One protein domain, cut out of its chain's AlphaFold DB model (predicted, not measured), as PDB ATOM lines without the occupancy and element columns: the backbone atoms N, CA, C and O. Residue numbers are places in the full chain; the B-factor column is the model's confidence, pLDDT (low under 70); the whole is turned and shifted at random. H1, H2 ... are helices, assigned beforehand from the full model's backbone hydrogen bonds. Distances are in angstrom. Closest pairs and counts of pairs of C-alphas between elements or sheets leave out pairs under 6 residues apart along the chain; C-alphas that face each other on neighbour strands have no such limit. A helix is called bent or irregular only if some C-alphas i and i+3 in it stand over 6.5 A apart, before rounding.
ATOM      1  N   LEU A 274     227.073 176.987 243.399       93.25
ATOM      2  CA  LEU A 274     226.116 176.403 244.349       93.25
ATOM      3  C   LEU A 274     224.784 176.044 243.678       93.25
ATOM      4  O   LEU A 274     224.342 174.892 243.751       93.25
ATOM      5  N   ILE A 275     224.170 177.000 242.977       93.69
ATOM      6  CA  ILE A 275     222.890 176.794 242.284       93.69
ATOM      7  C   ILE A 275     223.054 175.786 241.143       93.69
ATOM      8  O   ILE A 275     222.234 174.876 240.992       93.69
ATOM      9  N   LYS A 276     224.126 175.900 240.354       92.69
ATOM     10  CA  LYS A 276     224.414 174.981 239.251       92.69
ATOM     11  C   LYS A 276     224.541 173.545 239.755       92.69
ATOM     12  O   LYS A 276     223.825 172.684 239.251       92.69
ATOM     13  N   ASN A 277     225.359 173.303 240.781       93.19
ATOM     14  CA  ASN A 277     225.562 171.967 241.344       93.19
ATOM     15  C   ASN A 277     224.260 171.371 241.896       93.19
ATOM     16  O   ASN A 277     223.989 170.191 241.665       93.19
ATOM     17  N   MET A 278     223.423 172.178 242.560       95.12
ATOM     18  CA  MET A 278     222.099 171.736 243.008       95.12
ATOM     19  C   MET A 278     221.227 171.327 241.813       95.12
ATOM     20  O   MET A 278     220.667 170.231 241.799       95.12
ATOM     21  N   THR A 279     221.117 172.180 240.789       94.56
ATOM     22  CA  THR A 279     220.268 171.887 239.624       94.56
ATOM     23  C   THR A 279     220.752 170.668 238.840       94.56
ATOM     24  O   THR A 279     219.936 169.813 238.505       94.56
ATOM     25  N   ASP A 280     222.059 170.546 238.598       93.31
ATOM     26  CA  ASP A 280     222.655 169.414 237.880       93.31
ATOM     27  C   ASP A 280     222.442 168.091 238.639       93.31
ATOM     28  O   ASP A 280     222.246 167.051 238.012       93.31
ATOM     29  N   THR A 281     222.396 168.136 239.978       94.19
ATOM     30  CA  THR A 281     222.099 166.969 240.828       94.19
ATOM     31  C   THR A 281     220.609 166.614 240.823       94.19
ATOM     32  O   THR A 281     220.244 165.449 240.683       94.19
ATOM     33  N   MET A 282     219.727 167.607 240.970       94.25
ATOM     34  CA  MET A 282     218.308 167.363 241.254       94.25
ATOM     35  C   MET A 282     217.432 167.208 240.013       94.25
ATOM     36  O   MET A 282     216.442 166.478 240.057       94.25
ATOM     37  N   ILE A 283     217.774 167.853 238.895       92.81
ATOM     38  CA  ILE A 283     216.970 167.775 237.667       92.81
ATOM     39  C   ILE A 283     216.829 166.326 237.161       92.81
ATOM     40  O   ILE A 283     215.692 165.922 236.892       92.81
ATOM     41  N   PRO A 284     217.908 165.521 237.045       90.56
ATOM     42  CA  PRO A 284     217.792 164.134 236.594       90.56
ATOM     43  C   PRO A 284     216.950 163.268 237.540       90.56
ATOM     44  O   PRO A 284     216.170 162.433 237.080       90.56
ATOM     45  N   GLU A 285     217.058 163.491 238.851       89.81
ATOM     46  CA  GLU A 285     216.301 162.743 239.860       89.81
ATOM     47  C   GLU A 285     214.808 163.073 239.824       89.81
ATOM     48  O   GLU A 285     213.970 162.171 239.806       89.81
ATOM     49  N   ILE A 286     214.456 164.357 239.728       89.31
ATOM     50  CA  ILE A 286     213.060 164.782 239.582       89.31
ATOM     51  C   ILE A 286     212.487 164.232 238.273       89.31
ATOM     52  O   ILE A 286     211.383 163.690 238.262       89.31
ATOM     53  N   GLU A 287     213.243 164.287 237.172       87.12
ATOM     54  CA  GLU A 287     212.815 163.705 235.899       87.12
ATOM     55  C   GLU A 287     212.569 162.191 236.017       87.12
ATOM     56  O   GLU A 287     211.575 161.676 235.498       87.12
ATOM     57  N   LYS A 288     213.446 161.465 236.717       84.69
ATOM     58  CA  LYS A 288     213.302 160.027 236.965       84.69
ATOM     59  C   LYS A 288     212.032 159.716 237.758       84.69
ATOM     60  O   LYS A 288     211.286 158.828 237.346       84.69
ATOM     61  N   ILE A 289     211.740 160.471 238.818       82.69
ATOM     62  CA  ILE A 289     210.507 160.319 239.609       82.69
ATOM     63  C   ILE A 289     209.274 160.596 238.735       82.69
ATOM     64  O   ILE A 289     208.335 159.799 238.719       82.69
ATOM     65  N   ILE A 290     209.303 161.659 237.923       80.31
ATOM     66  CA  ILE A 290     208.225 161.997 236.976       80.31
ATOM     67  C   ILE A 290     208.000 160.879 235.945       80.31
ATOM     68  O   ILE A 290     206.872 160.655 235.512       80.31
ATOM     69  N   ARG A 291     209.048 160.157 235.528       75.19
ATOM     70  CA  ARG A 291     208.916 159.007 234.615       75.19
ATOM     71  C   ARG A 291     208.339 157.769 235.313       75.19
ATOM     72  O   ARG A 291     207.646 156.988 234.664       75.19
ATOM     73  N   GLN A 292     208.619 157.586 236.602       70.25
ATOM     74  CA  GLN A 292     208.227 156.404 237.379       70.25
ATOM     75  C   GLN A 292     206.770 156.415 237.866       70.25
ATOM     76  O   GLN A 292     206.248 155.353 238.198       70.25
ATOM     77  N   THR A 293     206.070 157.554 237.830       63.38
ATOM     78  CA  THR A 293     204.620 157.630 238.121       63.38
ATOM     79  C   THR A 293     203.751 156.825 237.140       63.38
ATOM     80  O   THR A 293     202.563 156.630 237.380       63.38
ATOM     81  N   LYS A 294     204.330 156.299 236.051       57.88
ATOM     82  CA  LYS A 294     203.670 155.445 235.054       57.88
ATOM     83  C   LYS A 294     203.957 153.958 235.301       57.88
ATOM     84  O   LYS A 294     204.825 153.375 234.651       57.88
ATOM     85  N   LYS A 295     203.233 153.312 236.218       59.12
ATOM     86  CA  LYS A 295     203.369 151.858 236.428       59.12
ATOM     87  C   LYS A 295     202.513 151.101 235.406       59.12
ATOM     88  O   LYS A 295     201.292 151.151 235.473       59.12
ATOM     89  N   LYS A 296     203.150 150.403 234.457       66.00
ATOM     90  CA  LYS A 296     202.452 149.505 233.518       66.00
ATOM     91  C   LYS A 296     201.757 148.381 234.290       66.00
ATOM     92  O   LYS A 296     202.352 147.808 235.206       66.00
ATOM     93  N   GLN A 447     214.035 168.379 231.030       87.00
ATOM     94  CA  GLN A 447     214.992 168.870 232.029       87.00
ATOM     95  C   GLN A 447     215.054 170.404 232.078       87.00
ATOM     96  O   GLN A 447     215.119 170.986 233.158       87.00
ATOM     97  N   ASN A 448     214.953 171.072 230.924       86.88
ATOM     98  CA  ASN A 448     214.913 172.534 230.857       86.88
ATOM     99  C   ASN A 448     213.653 173.121 231.507       86.88
ATOM    100  O   ASN A 448     213.733 174.181 232.121       86.88
ATOM    101  N   GLN A 449     212.506 172.440 231.423       87.81
ATOM    102  CA  GLN A 449     211.281 172.877 232.101       87.81
ATOM    103  C   GLN A 449     211.387 172.726 233.622       87.81
ATOM    104  O   GLN A 449     210.981 173.633 234.343       87.81
ATOM    105  N   ILE A 450     211.986 171.632 234.110       87.88
ATOM    106  CA  ILE A 450     212.276 171.445 235.545       87.88
ATOM    107  C   ILE A 450     213.255 172.525 236.022       87.88
ATOM    108  O   ILE A 450     213.014 173.176 237.035       87.88
ATOM    109  N   ARG A 451     214.325 172.779 235.253       91.00
ATOM    110  CA  ARG A 451     215.291 173.851 235.529       91.00
ATOM    111  C   ARG A 451     214.612 175.216 235.620       91.00
ATOM    112  O   ARG A 451     214.837 175.930 236.590       91.00
ATOM    113  N   LYS A 452     213.779 175.575 234.634       88.69
ATOM    114  CA  LYS A 452     213.035 176.845 234.620       88.69
ATOM    115  C   LYS A 452     212.156 176.970 235.865       88.69
ATOM    116  O   LYS A 452     212.168 178.025 236.484       88.69
ATOM    117  N   TYR A 453     211.495 175.893 236.282       89.00
ATOM    118  CA  TYR A 453     210.659 175.897 237.481       89.00
ATOM    119  C   TYR A 453     211.460 176.087 238.778       89.00
ATOM    120  O   TYR A 453     211.074 176.887 239.626       89.00
ATOM    121  N   ILE A 454     212.603 175.409 238.924       88.62
ATOM    122  CA  ILE A 454     213.491 175.598 240.084       88.62
ATOM    123  C   ILE A 454     214.033 177.031 240.116       88.62
ATOM    124  O   ILE A 454     214.049 177.648 241.172       88.62
ATOM    125  N   LEU A 455     214.460 177.570 238.970       88.88
ATOM    126  CA  LEU A 455     215.127 178.873 238.903       88.88
ATOM    127  C   LEU A 455     214.167 180.064 238.915       88.88
ATOM    128  O   LEU A 455     214.493 181.074 239.526       88.88
ATOM    129  N   LYS A 456     212.992 179.962 238.286       84.88
ATOM    130  CA  LYS A 456     212.034 181.072 238.132       84.88
ATOM    131  C   LYS A 456     210.738 180.900 238.923       84.88
ATOM    132  O   LYS A 456     210.002 181.861 239.058       84.88
ATOM    133  N   GLY A 457     210.446 179.707 239.443       76.94
ATOM    134  CA  GLY A 457     209.169 179.412 240.109       76.94
ATOM    135  C   GLY A 457     208.004 179.109 239.158       76.94
ATOM    136  O   GLY A 457     206.934 178.721 239.613       76.94
ATOM    137  N   GLU A 458     208.212 179.224 237.844       75.94
ATOM    138  CA  GLU A 458     207.165 179.080 236.829       75.94
ATOM    139  C   GLU A 458     207.502 177.985 235.810       75.94
ATOM    140  O   GLU A 458     208.664 177.758 235.456       75.94
ATOM    141  N   SER A 459     206.471 177.303 235.307       70.62
ATOM    142  CA  SER A 459     206.587 176.361 234.195       70.62
ATOM    143  C   SER A 459     205.434 176.555 233.229       70.62
ATOM    144  O   SER A 459     204.277 176.551 233.634       70.62
ATOM    145  N   ASP A 460     205.761 176.612 231.943       73.12
ATOM    146  CA  ASP A 460     204.771 176.658 230.863       73.12
ATOM    147  C   ASP A 460     204.135 175.270 230.626       73.12
ATOM    148  O   ASP A 460     203.275 175.107 229.764       73.12
ATOM    149  N   ASN A 461     204.584 174.234 231.353       76.19
ATOM    150  CA  ASN A 461     204.089 172.871 231.206       76.19
ATOM    151  C   ASN A 461     203.009 172.566 232.264       76.19
ATOM    152  O   ASN A 461     203.355 172.375 233.438       76.19
ATOM    153  N   PRO A 462     201.727 172.423 231.870       73.81
ATOM    154  CA  PRO A 462     200.629 172.183 232.809       73.81
ATOM    155  C   PRO A 462     200.817 170.891 233.613       73.81
ATOM    156  O   PRO A 462     200.410 170.815 234.769       73.81
ATOM    157  N   LYS A 463     201.522 169.901 233.054       74.19
ATOM    158  CA  LYS A 463     201.806 168.632 233.726       74.19
ATOM    159  C   LYS A 463     202.780 168.769 234.890       74.19
ATOM    160  O   LYS A 463     202.658 168.046 235.872       74.19
ATOM    161  N   LEU A 464     203.761 169.672 234.802       77.44
ATOM    162  CA  LEU A 464     204.667 169.913 235.929       77.44
ATOM    163  C   LEU A 464     203.915 170.601 237.076       77.44
ATOM    164  O   LEU A 464     204.107 170.233 238.232       77.44
ATOM    165  N   ALA A 465     203.011 171.530 236.750       77.00
ATOM    166  CA  ALA A 465     202.133 172.168 237.729       77.00
ATOM    167  C   ALA A 465     201.154 171.170 238.374       77.00
ATOM    168  O   ALA A 465     200.940 171.209 239.585       77.00
ATOM    169  N   GLU A 466     200.593 170.247 237.590       76.69
ATOM    170  CA  GLU A 466     199.755 169.160 238.100       76.69
ATOM    171  C   GLU A 466     200.544 168.236 239.034       76.69
ATOM    172  O   GLU A 466     200.110 167.997 240.156       76.69
ATOM    173  N   LEU A 467     201.726 167.767 238.618       75.88
ATOM    174  CA  LEU A 467     202.575 166.878 239.421       75.88
ATOM    175  C   LEU A 467     203.064 167.537 240.713       75.88
ATOM    176  O   LEU A 467     203.179 166.862 241.732       75.88
ATOM    177  N   TYR A 468     203.309 168.847 240.694       77.44
ATOM    178  CA  TYR A 468     203.597 169.616 241.903       77.44
ATOM    179  C   TYR A 468     202.415 169.617 242.888       77.44
ATOM    180  O   TYR A 468     202.619 169.596 244.100       77.44
ATOM    181  N   LYS A 469     201.170 169.620 242.392       78.88
ATOM    182  CA  LYS A 469     199.966 169.554 243.234       78.88
ATOM    183  C   LYS A 469     199.651 168.130 243.701       78.88
ATOM    184  O   LYS A 469     199.232 167.958 244.841       78.88
ATOM    185  N   SER A 470     199.838 167.129 242.842       77.12
ATOM    186  CA  SER A 470     199.378 165.753 243.069       77.12
ATOM    187  C   SER A 470     200.415 164.822 243.705       77.12
ATOM    188  O   SER A 470     200.027 163.835 244.322       77.12
ATOM    189  N   SER A 471     201.719 165.113 243.596       83.69
ATOM    190  CA  SER A 471     202.790 164.280 244.161       83.69
ATOM    191  C   SER A 471     203.489 164.967 245.343       83.69
ATOM    192  O   SER A 471     204.281 165.893 245.128       83.69
ATOM    193  N   PRO A 472     203.281 164.491 246.593       86.31
ATOM    194  CA  PRO A 472     203.933 165.049 247.780       86.31
ATOM    195  C   PRO A 472     205.462 165.043 247.689       86.31
ATOM    196  O   PRO A 472     206.106 166.013 248.074       86.31
ATOM    197  N   GLN A 473     206.041 163.986 247.109       86.81
ATOM    198  CA  GLN A 473     207.491 163.848 246.961       86.81
ATOM    199  C   GLN A 473     208.072 164.877 245.978       86.81
ATOM    200  O   GLN A 473     209.110 165.473 246.249       86.81
ATOM    201  N   ILE A 474     207.416 165.107 244.834       88.06
ATOM    202  CA  ILE A 474     207.878 166.099 243.848       88.06
ATOM    203  C   ILE A 474     207.751 167.512 244.425       88.06
ATOM    204  O   ILE A 474     208.668 168.319 244.271       88.06
ATOM    205  N   LYS A 475     206.640 167.791 245.118       89.19
ATOM    206  CA  LYS A 475     206.412 169.060 245.812       89.19
ATOM    207  C   LYS A 475     207.504 169.343 246.843       89.19
ATOM    208  O   LYS A 475     208.081 170.427 246.830       89.19
ATOM    209  N   GLU A 476     207.811 168.364 247.694       91.38
ATOM    210  CA  GLU A 476     208.860 168.469 248.710       91.38
ATOM    211  C   GLU A 476     210.216 168.795 248.069       91.38
ATOM    212  O   GLU A 476     210.811 169.821 248.400       91.38
ATOM    213  N   LEU A 477     210.661 168.011 247.081       92.19
ATOM    214  CA  LEU A 477     211.961 168.221 246.432       92.19
ATOM    215  C   LEU A 477     212.070 169.579 245.737       92.19
ATOM    216  O   LEU A 477     213.080 170.267 245.891       92.19
ATOM    217  N   LEU A 478     211.038 169.986 244.990       91.25
ATOM    218  CA  LEU A 478     211.028 171.288 244.322       91.25
ATOM    219  C   LEU A 478     211.048 172.434 245.335       91.25
ATOM    220  O   LEU A 478     211.808 173.380 245.143       91.25
ATOM    221  N   SER A 479     210.298 172.315 246.436       90.88
ATOM    222  CA  SER A 479     210.281 173.331 247.494       90.88
ATOM    223  C   SER A 479     211.640 173.485 248.182       90.88
ATOM    224  O   SER A 479     212.077 174.608 248.422       90.88
ATOM    225  N   VAL A 480     212.353 172.381 248.443       93.88
ATOM    226  CA  VAL A 480     213.695 172.422 249.045       93.88
ATOM    227  C   VAL A 480     214.705 173.050 248.081       93.88
ATOM    228  O   VAL A 480     215.520 173.870 248.506       93.88
ATOM    229  N   CYS A 481     214.620 172.742 246.781       94.44
ATOM    230  CA  CYS A 481     215.486 173.344 245.762       94.44
ATOM    231  C   CYS A 481     215.229 174.851 245.580       94.44
ATOM    232  O   CYS A 481     216.169 175.632 245.447       94.44
ATOM    233  N   GLN A 482     213.961 175.268 245.562       92.50
ATOM    234  CA  GLN A 482     213.586 176.681 245.446       92.50
ATOM    235  C   GLN A 482     214.018 177.467 246.681       92.50
ATOM    236  O   GLN A 482     214.631 178.518 246.538       92.50
ATOM    237  N   ASN A 483     213.800 176.916 247.878       93.25
ATOM    238  CA  ASN A 483     214.248 177.543 249.114       93.25
ATOM    239  C   ASN A 483     215.778 177.701 249.151       93.25
ATOM    240  O   ASN A 483     216.244 178.782 249.482       93.25
ATOM    241  N   PHE A 484     216.553 176.701 248.703       94.94
ATOM    242  CA  PHE A 484     218.010 176.844 248.562       94.94
ATOM    243  C   PHE A 484     218.387 177.995 247.625       94.94
ATOM    244  O   PHE A 484     219.196 178.847 247.977       94.94
ATOM    245  N   ARG A 485     217.786 178.042 246.428       93.88
ATOM    246  CA  ARG A 485     217.998 179.135 245.468       93.88
ATOM    247  C   ARG A 485     217.684 180.489 246.108       93.88
ATOM    248  O   ARG A 485     218.453 181.428 245.929       93.88
ATOM    249  N   ASP A 486     216.570 180.590 246.825       92.62
ATOM    250  CA  ASP A 486     216.137 181.842 247.447       92.62
ATOM    251  C   ASP A 486     217.082 182.287 248.558       92.62
ATOM    252  O   ASP A 486     217.388 183.473 248.629       92.62
ATOM    253  N   MET A 487     217.626 181.353 249.344       93.56
ATOM    254  CA  MET A 487     218.700 181.629 250.307       93.56
ATOM    255  C   MET A 487     219.931 182.207 249.618       93.56
ATOM    256  O   MET A 487     220.370 183.297 249.972       93.56
ATOM    257  N   ILE A 488     220.445 181.533 248.586       92.06
ATOM    258  CA  ILE A 488     221.654 181.972 247.872       92.06
ATOM    259  C   ILE A 488     221.461 183.324 247.167       92.06
ATOM    260  O   ILE A 488     222.398 184.117 247.087       92.06
ATOM    261  N   ASN A 489     220.254 183.602 246.670       89.19
ATOM    262  CA  ASN A 489     219.926 184.866 246.009       89.19
ATOM    263  C   ASN A 489     219.535 185.991 246.985       89.19
ATOM    264  O   ASN A 489     219.286 187.104 246.533       89.19
ATOM    265  N   GLY A 490     219.457 185.723 248.293       85.19
ATOM    266  CA  GLY A 490     219.043 186.709 249.297       85.19
ATOM    267  C   GLY A 490     217.544 187.042 249.293       85.19
ATOM    268  O   GLY A 490     217.144 188.051 249.863       85.19
ATOM    269  N   ASN A 491     216.706 186.196 248.686       84.00
ATOM    270  CA  ASN A 491     215.258 186.394 248.517       84.00
ATOM    271  C   ASN A 491     214.411 185.812 249.668       84.00
ATOM    272  O   ASN A 491     213.205 185.619 249.518       84.00
ATOM    273  N   THR A 492     215.022 185.476 250.804       82.94
ATOM    274  CA  THR A 492     214.355 184.837 251.950       82.94
ATOM    275  C   THR A 492     214.759 185.495 253.262       82.94
ATOM    276  O   THR A 492     215.890 185.959 253.422       82.94
ATOM    277  N   TYR A 493     213.823 185.507 254.213       76.88
ATOM    278  CA  TYR A 493     214.058 185.961 255.583       76.88
ATOM    279  C   TYR A 493     214.823 184.926 256.415       76.88
ATOM    280  O   TYR A 493     215.637 185.305 257.252       76.88
ATOM    281  N   ASP A 494     214.593 183.629 256.179       84.25
ATOM    282  CA  ASP A 494     215.353 182.562 256.840       84.25
ATOM    283  C   ASP A 494     216.642 182.296 256.058       84.25
ATOM    284  O   ASP A 494     216.602 181.770 254.942       84.25
ATOM    285  N   LYS A 495     217.767 182.723 256.634       87.81
ATOM    286  CA  LYS A 495     219.103 182.687 256.021       87.81
ATOM    287  C   LYS A 495     220.013 181.607 256.599       87.81
ATOM    288  O   LYS A 495     221.156 181.502 256.170       87.81
ATOM    289  N   ASP A 496     219.532 180.814 257.553       93.00
ATOM    290  CA  ASP A 496     220.352 179.803 258.221       93.00
ATOM    291  C   ASP A 496     220.501 178.551 257.347       93.00
ATOM    292  O   ASP A 496     219.598 177.709 257.259       93.00
ATOM    293  N   ILE A 497     221.666 178.406 256.702       95.25
ATOM    294  CA  ILE A 497     221.939 177.265 255.822       95.25
ATOM    295  C   ILE A 497     221.883 175.924 256.557       95.25
ATOM    296  O   ILE A 497     221.577 174.903 255.939       95.25
ATOM    297  N   ARG A 498     222.124 175.892 257.872       95.50
ATOM    298  CA  ARG A 498     222.126 174.643 258.642       95.50
ATOM    299  C   ARG A 498     220.726 174.052 258.741       95.50
ATOM    300  O   ARG A 498     220.564 172.859 258.494       95.50
ATOM    301  N   LYS A 499     219.704 174.887 258.953       94.94
ATOM    302  CA  LYS A 499     218.296 174.447 258.902       94.94
ATOM    303  C   LYS A 499     217.935 173.867 257.542       94.94
ATOM    304  O   LYS A 499     217.232 172.858 257.449       94.94
ATOM    305  N   TRP A 500     218.436 174.480 256.468       95.81
ATOM    306  CA  TRP A 500     218.233 173.953 255.124       95.81
ATOM    307  C   TRP A 500     218.905 172.588 254.937       95.81
ATOM    308  O   TRP A 500     218.286 171.680 254.381       95.81
ATOM    309  N   ILE A 501     220.134 172.411 255.437       96.00
ATOM    310  CA  ILE A 501     220.865 171.133 255.393       96.00
ATOM    311  C   ILE A 501     220.082 170.040 256.131       96.00
ATOM    312  O   ILE A 501     219.903 168.953 255.581       96.00
ATOM    313  N   GLU A 502     219.586 170.316 257.339       95.38
ATOM    314  CA  GLU A 502     218.773 169.370 258.115       95.38
ATOM    315  C   GLU A 502     217.509 168.960 257.353       95.38
ATOM    316  O   GLU A 502     217.239 167.769 257.177       95.38
ATOM    317  N   LYS A 503     216.782 169.942 256.804       93.81
ATOM    318  CA  LYS A 503     215.590 169.694 255.987       93.81
ATOM    319  C   LYS A 503     215.910 168.871 254.738       93.81
ATOM    320  O   LYS A 503     215.167 167.951 254.407       93.81
ATOM    321  N   ALA A 504     217.012 169.172 254.052       94.44
ATOM    322  CA  ALA A 504     217.447 168.449 252.863       94.44
ATOM    323  C   ALA A 504     217.825 166.991 253.182       94.44
ATOM    324  O   ALA A 504     217.438 166.087 252.439       94.44
ATOM    325  N   LYS A 505     218.512 166.744 254.305       94.25
ATOM    326  CA  LYS A 505     218.862 165.395 254.790       94.25
ATOM    327  C   LYS A 505     217.651 164.584 255.255       94.25
ATOM    328  O   LYS A 505     217.666 163.363 255.138       94.25
ATOM    329  N   ALA A 506     216.609 165.241 255.760       92.62
ATOM    330  CA  ALA A 506     215.366 164.581 256.156       92.62
ATOM    331  C   ALA A 506     214.531 164.094 254.956       92.62
ATOM    332  O   ALA A 506     213.633 163.263 255.120       92.62
ATOM    333  N   THR A 507     214.817 164.577 253.739       88.62
ATOM    334  CA  THR A 507     214.108 164.120 252.539       88.62
ATOM    335  C   THR A 507     214.441 162.665 252.204       88.62
ATOM    336  O   THR A 507     215.578 162.210 252.319       88.62
ATOM    337  N   ARG A 508     213.464 161.915 251.677       83.81
ATOM    338  CA  ARG A 508     213.668 160.529 251.202       83.81
ATOM    339  C   ARG A 508     214.400 160.455 249.847       83.81
ATOM    340  O   ARG A 508     214.087 159.599 249.020       83.81
ATOM    341  N   ASN A 509     215.335 161.369 249.572       91.19
ATOM    342  CA  ASN A 509     216.109 161.411 248.332       91.19
ATOM    343  C   ASN A 509     217.618 161.420 248.619       91.19
ATOM    344  O   ASN A 509     218.175 162.384 249.147       91.19
ATOM    345  N   MET A 510     218.295 160.342 248.214       92.31
ATOM    346  CA  MET A 510     219.734 160.174 248.435       92.31
ATOM    347  C   MET A 510     220.592 161.221 247.715       92.31
ATOM    348  O   MET A 510     221.623 161.618 248.247       92.31
ATOM    349  N   ALA A 511     220.200 161.673 246.519       93.25
ATOM    350  CA  ALA A 511     220.988 162.653 245.773       93.25
ATOM    351  C   ALA A 511     220.990 164.017 246.475       93.25
ATOM    352  O   ALA A 511     222.050 164.615 246.650       93.25
ATOM    353  N   LEU A 512     219.824 164.458 246.956       94.12
ATOM    354  CA  LEU A 512     219.684 165.679 247.748       94.12
ATOM    355  C   LEU A 512     220.421 165.569 249.088       94.12
ATOM    356  O   LEU A 512     221.115 166.499 249.486       94.12
ATOM    357  N   THR A 513     220.337 164.408 249.739       94.50
ATOM    358  CA  THR A 513     221.065 164.126 250.985       94.50
ATOM    359  C   THR A 513     222.582 164.222 250.782       94.50
ATOM    360  O   THR A 513     223.276 164.895 251.540       94.50
ATOM    361  N   ASN A 514     223.114 163.609 249.720       94.38
ATOM    362  CA  ASN A 514     224.537 163.679 249.380       94.38
ATOM    363  C   ASN A 514     224.975 165.105 249.025       94.38
ATOM    364  O   ASN A 514     226.060 165.535 249.419       94.38
ATOM    365  N   PHE A 515     224.129 165.852 248.311       94.94
ATOM    366  CA  PHE A 515     224.370 167.265 248.042       94.94
ATOM    367  C   PHE A 515     224.436 168.075 249.345       94.94
ATOM    368  O   PHE A 515     225.374 168.851 249.525       94.94
ATOM    369  N   ALA A 516     223.518 167.836 250.287       95.62
ATOM    370  CA  ALA A 516     223.495 168.493 251.592       95.62
ATOM    371  C   ALA A 516     224.756 168.195 252.423       95.62
ATOM    372  O   ALA A 516     225.349 169.125 252.959       95.62
ATOM    373  N   TYR A 517     225.240 166.947 252.454       94.81
ATOM    374  CA  TYR A 517     226.545 166.619 253.056       94.81
ATOM    375  C   TYR A 517     227.709 167.356 252.380       94.81
ATOM    376  O   TYR A 517     228.679 167.744 253.028       94.81
ATOM    377  N   GLY A 518     227.631 167.554 251.063       92.69
ATOM    378  CA  GLY A 518     228.600 168.359 250.330       92.69
ATOM    379  C   GLY A 518     228.589 169.822 250.770       92.69
ATOM    380  O   GLY A 518     229.657 170.407 250.914       92.69
ATOM    381  N   ILE A 519     227.412 170.417 250.972       94.88
ATOM    382  CA  ILE A 519     227.251 171.792 251.473       94.88
ATOM    383  C   ILE A 519     227.743 171.910 252.918       94.88
ATOM    384  O   ILE A 519     228.484 172.833 253.224       94.88
ATOM    385  N   GLU A 520     227.410 170.943 253.770       95.31
ATOM    386  CA  GLU A 520     227.794 170.919 255.184       95.31
ATOM    387  C   GLU A 520     229.309 170.983 255.406       95.31
ATOM    388  O   GLU A 520     229.764 171.664 256.316       95.31
ATOM    389  N   LYS A 521     230.112 170.346 254.547       92.25
ATOM    390  CA  LYS A 521     231.584 170.407 254.640       92.25
ATOM    391  C   LYS A 521     232.169 171.810 254.460       92.25
ATOM    392  O   LYS A 521     233.313 172.025 254.834       92.25
ATOM    393  N   ASP A 522     231.420 172.715 253.839       92.25
ATOM    394  CA  ASP A 522     231.850 174.069 253.478       92.25
ATOM    395  C   ASP A 522     230.806 175.104 253.937       92.25
ATOM    396  O   ASP A 522     230.593 176.131 253.291       92.25
ATOM    397  N   TRP A 523     230.069 174.783 255.011       93.75
ATOM    398  CA  TRP A 523     228.863 175.516 255.396       93.75
ATOM    399  C   TRP A 523     229.156 176.980 255.743       93.75
ATOM    400  O   TRP A 523     228.342 177.833 255.412       93.75
ATOM    401  N   GLU A 524     230.318 177.280 256.335       94.50
ATOM    402  CA  GLU A 524     230.745 178.648 256.671       94.50
ATOM    403  C   GLU A 524     230.851 179.516 255.420       94.50
ATOM    404  O   GLU A 524     230.287 180.607 255.370       94.50
ATOM    405  N   ALA A 525     231.496 179.004 254.368       94.88
ATOM    406  CA  ALA A 525     231.654 179.751 253.129       94.88
ATOM    407  C   ALA A 525     230.346 179.869 252.337       94.88
ATOM    408  O   ALA A 525     230.142 180.841 251.604       94.88
ATOM    409  N   VAL A 526     229.445 178.892 252.476       95.19
ATOM    410  CA  VAL A 526     228.093 178.963 251.902       95.19
ATOM    411  C   VAL A 526     227.230 179.971 252.659       95.19
ATOM    412  O   VAL A 526     226.529 180.748 252.020       95.19
ATOM    413  N   GLN A 527     227.320 180.013 253.989       95.44
ATOM    414  CA  GLN A 527     226.645 181.010 254.817       95.44
ATOM    415  C   GLN A 527     227.151 182.418 254.479       95.44
ATOM    416  O   GLN A 527     226.360 183.310 254.190       95.44
TER     417      GLN A 527
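Overview. This is residues 274 to 296 and 447 to 527 of the 570 residues of a protein of Bacteroides ovatus SD CMC 3f (UniProt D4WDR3). The longest helix, the bent H1, gives its first arm H1a to a short bundle with H4, H5 and H6, in which the ring of neighbours H1a, H4, H5, H6 runs alternately opposite ways. H2 crosses H4 and H1b on one side, H3 makes a corner with H4, and the small H7 packs on H5 at the other end. The printed part has 104 residues with seven named helices, H1 to H7 in chain order, and no named strand: all helix. It is compact, with a radius of gyration of the C-alphas of 13.6 A, and elongated, spanning 45 by 25 by 20 A.

Along the chain. H1, residues 274 to 292, was assigned as one helix by its hydrogen bonds but is bent: C-alphas 281 and 284 are 6.7 A apart. Arm H1a, residues 274 to 281, begins at C-alpha 274 (226.116, 176.403, 244.349); arm H1b, residues 284 to 292, is 12.3 A long. H4, residues 472 to 488, is 24.5 A long from C-alpha 472 (203.933, 165.049, 247.780). H5 is residues 497 to 506, 14.3 A, and H6 residues 510 to 520, 15.0 A. H2 is residues 447 to 456, 14.0 A, H3 residues 462 to 470, and H7 residues 523 to 527, ending at C-alpha 527 (226.645, 181.010, 254.817).

Arrangement. H1a touches residues 481 to 488 of H4, closest C-alphas Ile 275 and Arg 485 at 6.3 A, and H6, Thr 281 and Ala 511 at 6.7 A. H5 forms hairpins with H4, at 16 degrees, and H6, at 24 degrees. H2 touches H4 at a steep tilt of 54 degrees, closest C-alphas Ile 454 and Gln 482, 5.5 A. H3 and H4 touch only at the corner. Every O i to N i+4 pair is within hydrogen-bond range in each helix and arm.

Size, cuts and confidence. The C-alphas farthest apart, Lys 296 and Glu 524, are 46.8 A apart. Residues 297 to 446 are not printed; C-alphas 296 and 447 are 23.1 A apart across this cut. Of the links printed whole, none is long. Residues 293 to 296 are under 70 in pLDDT.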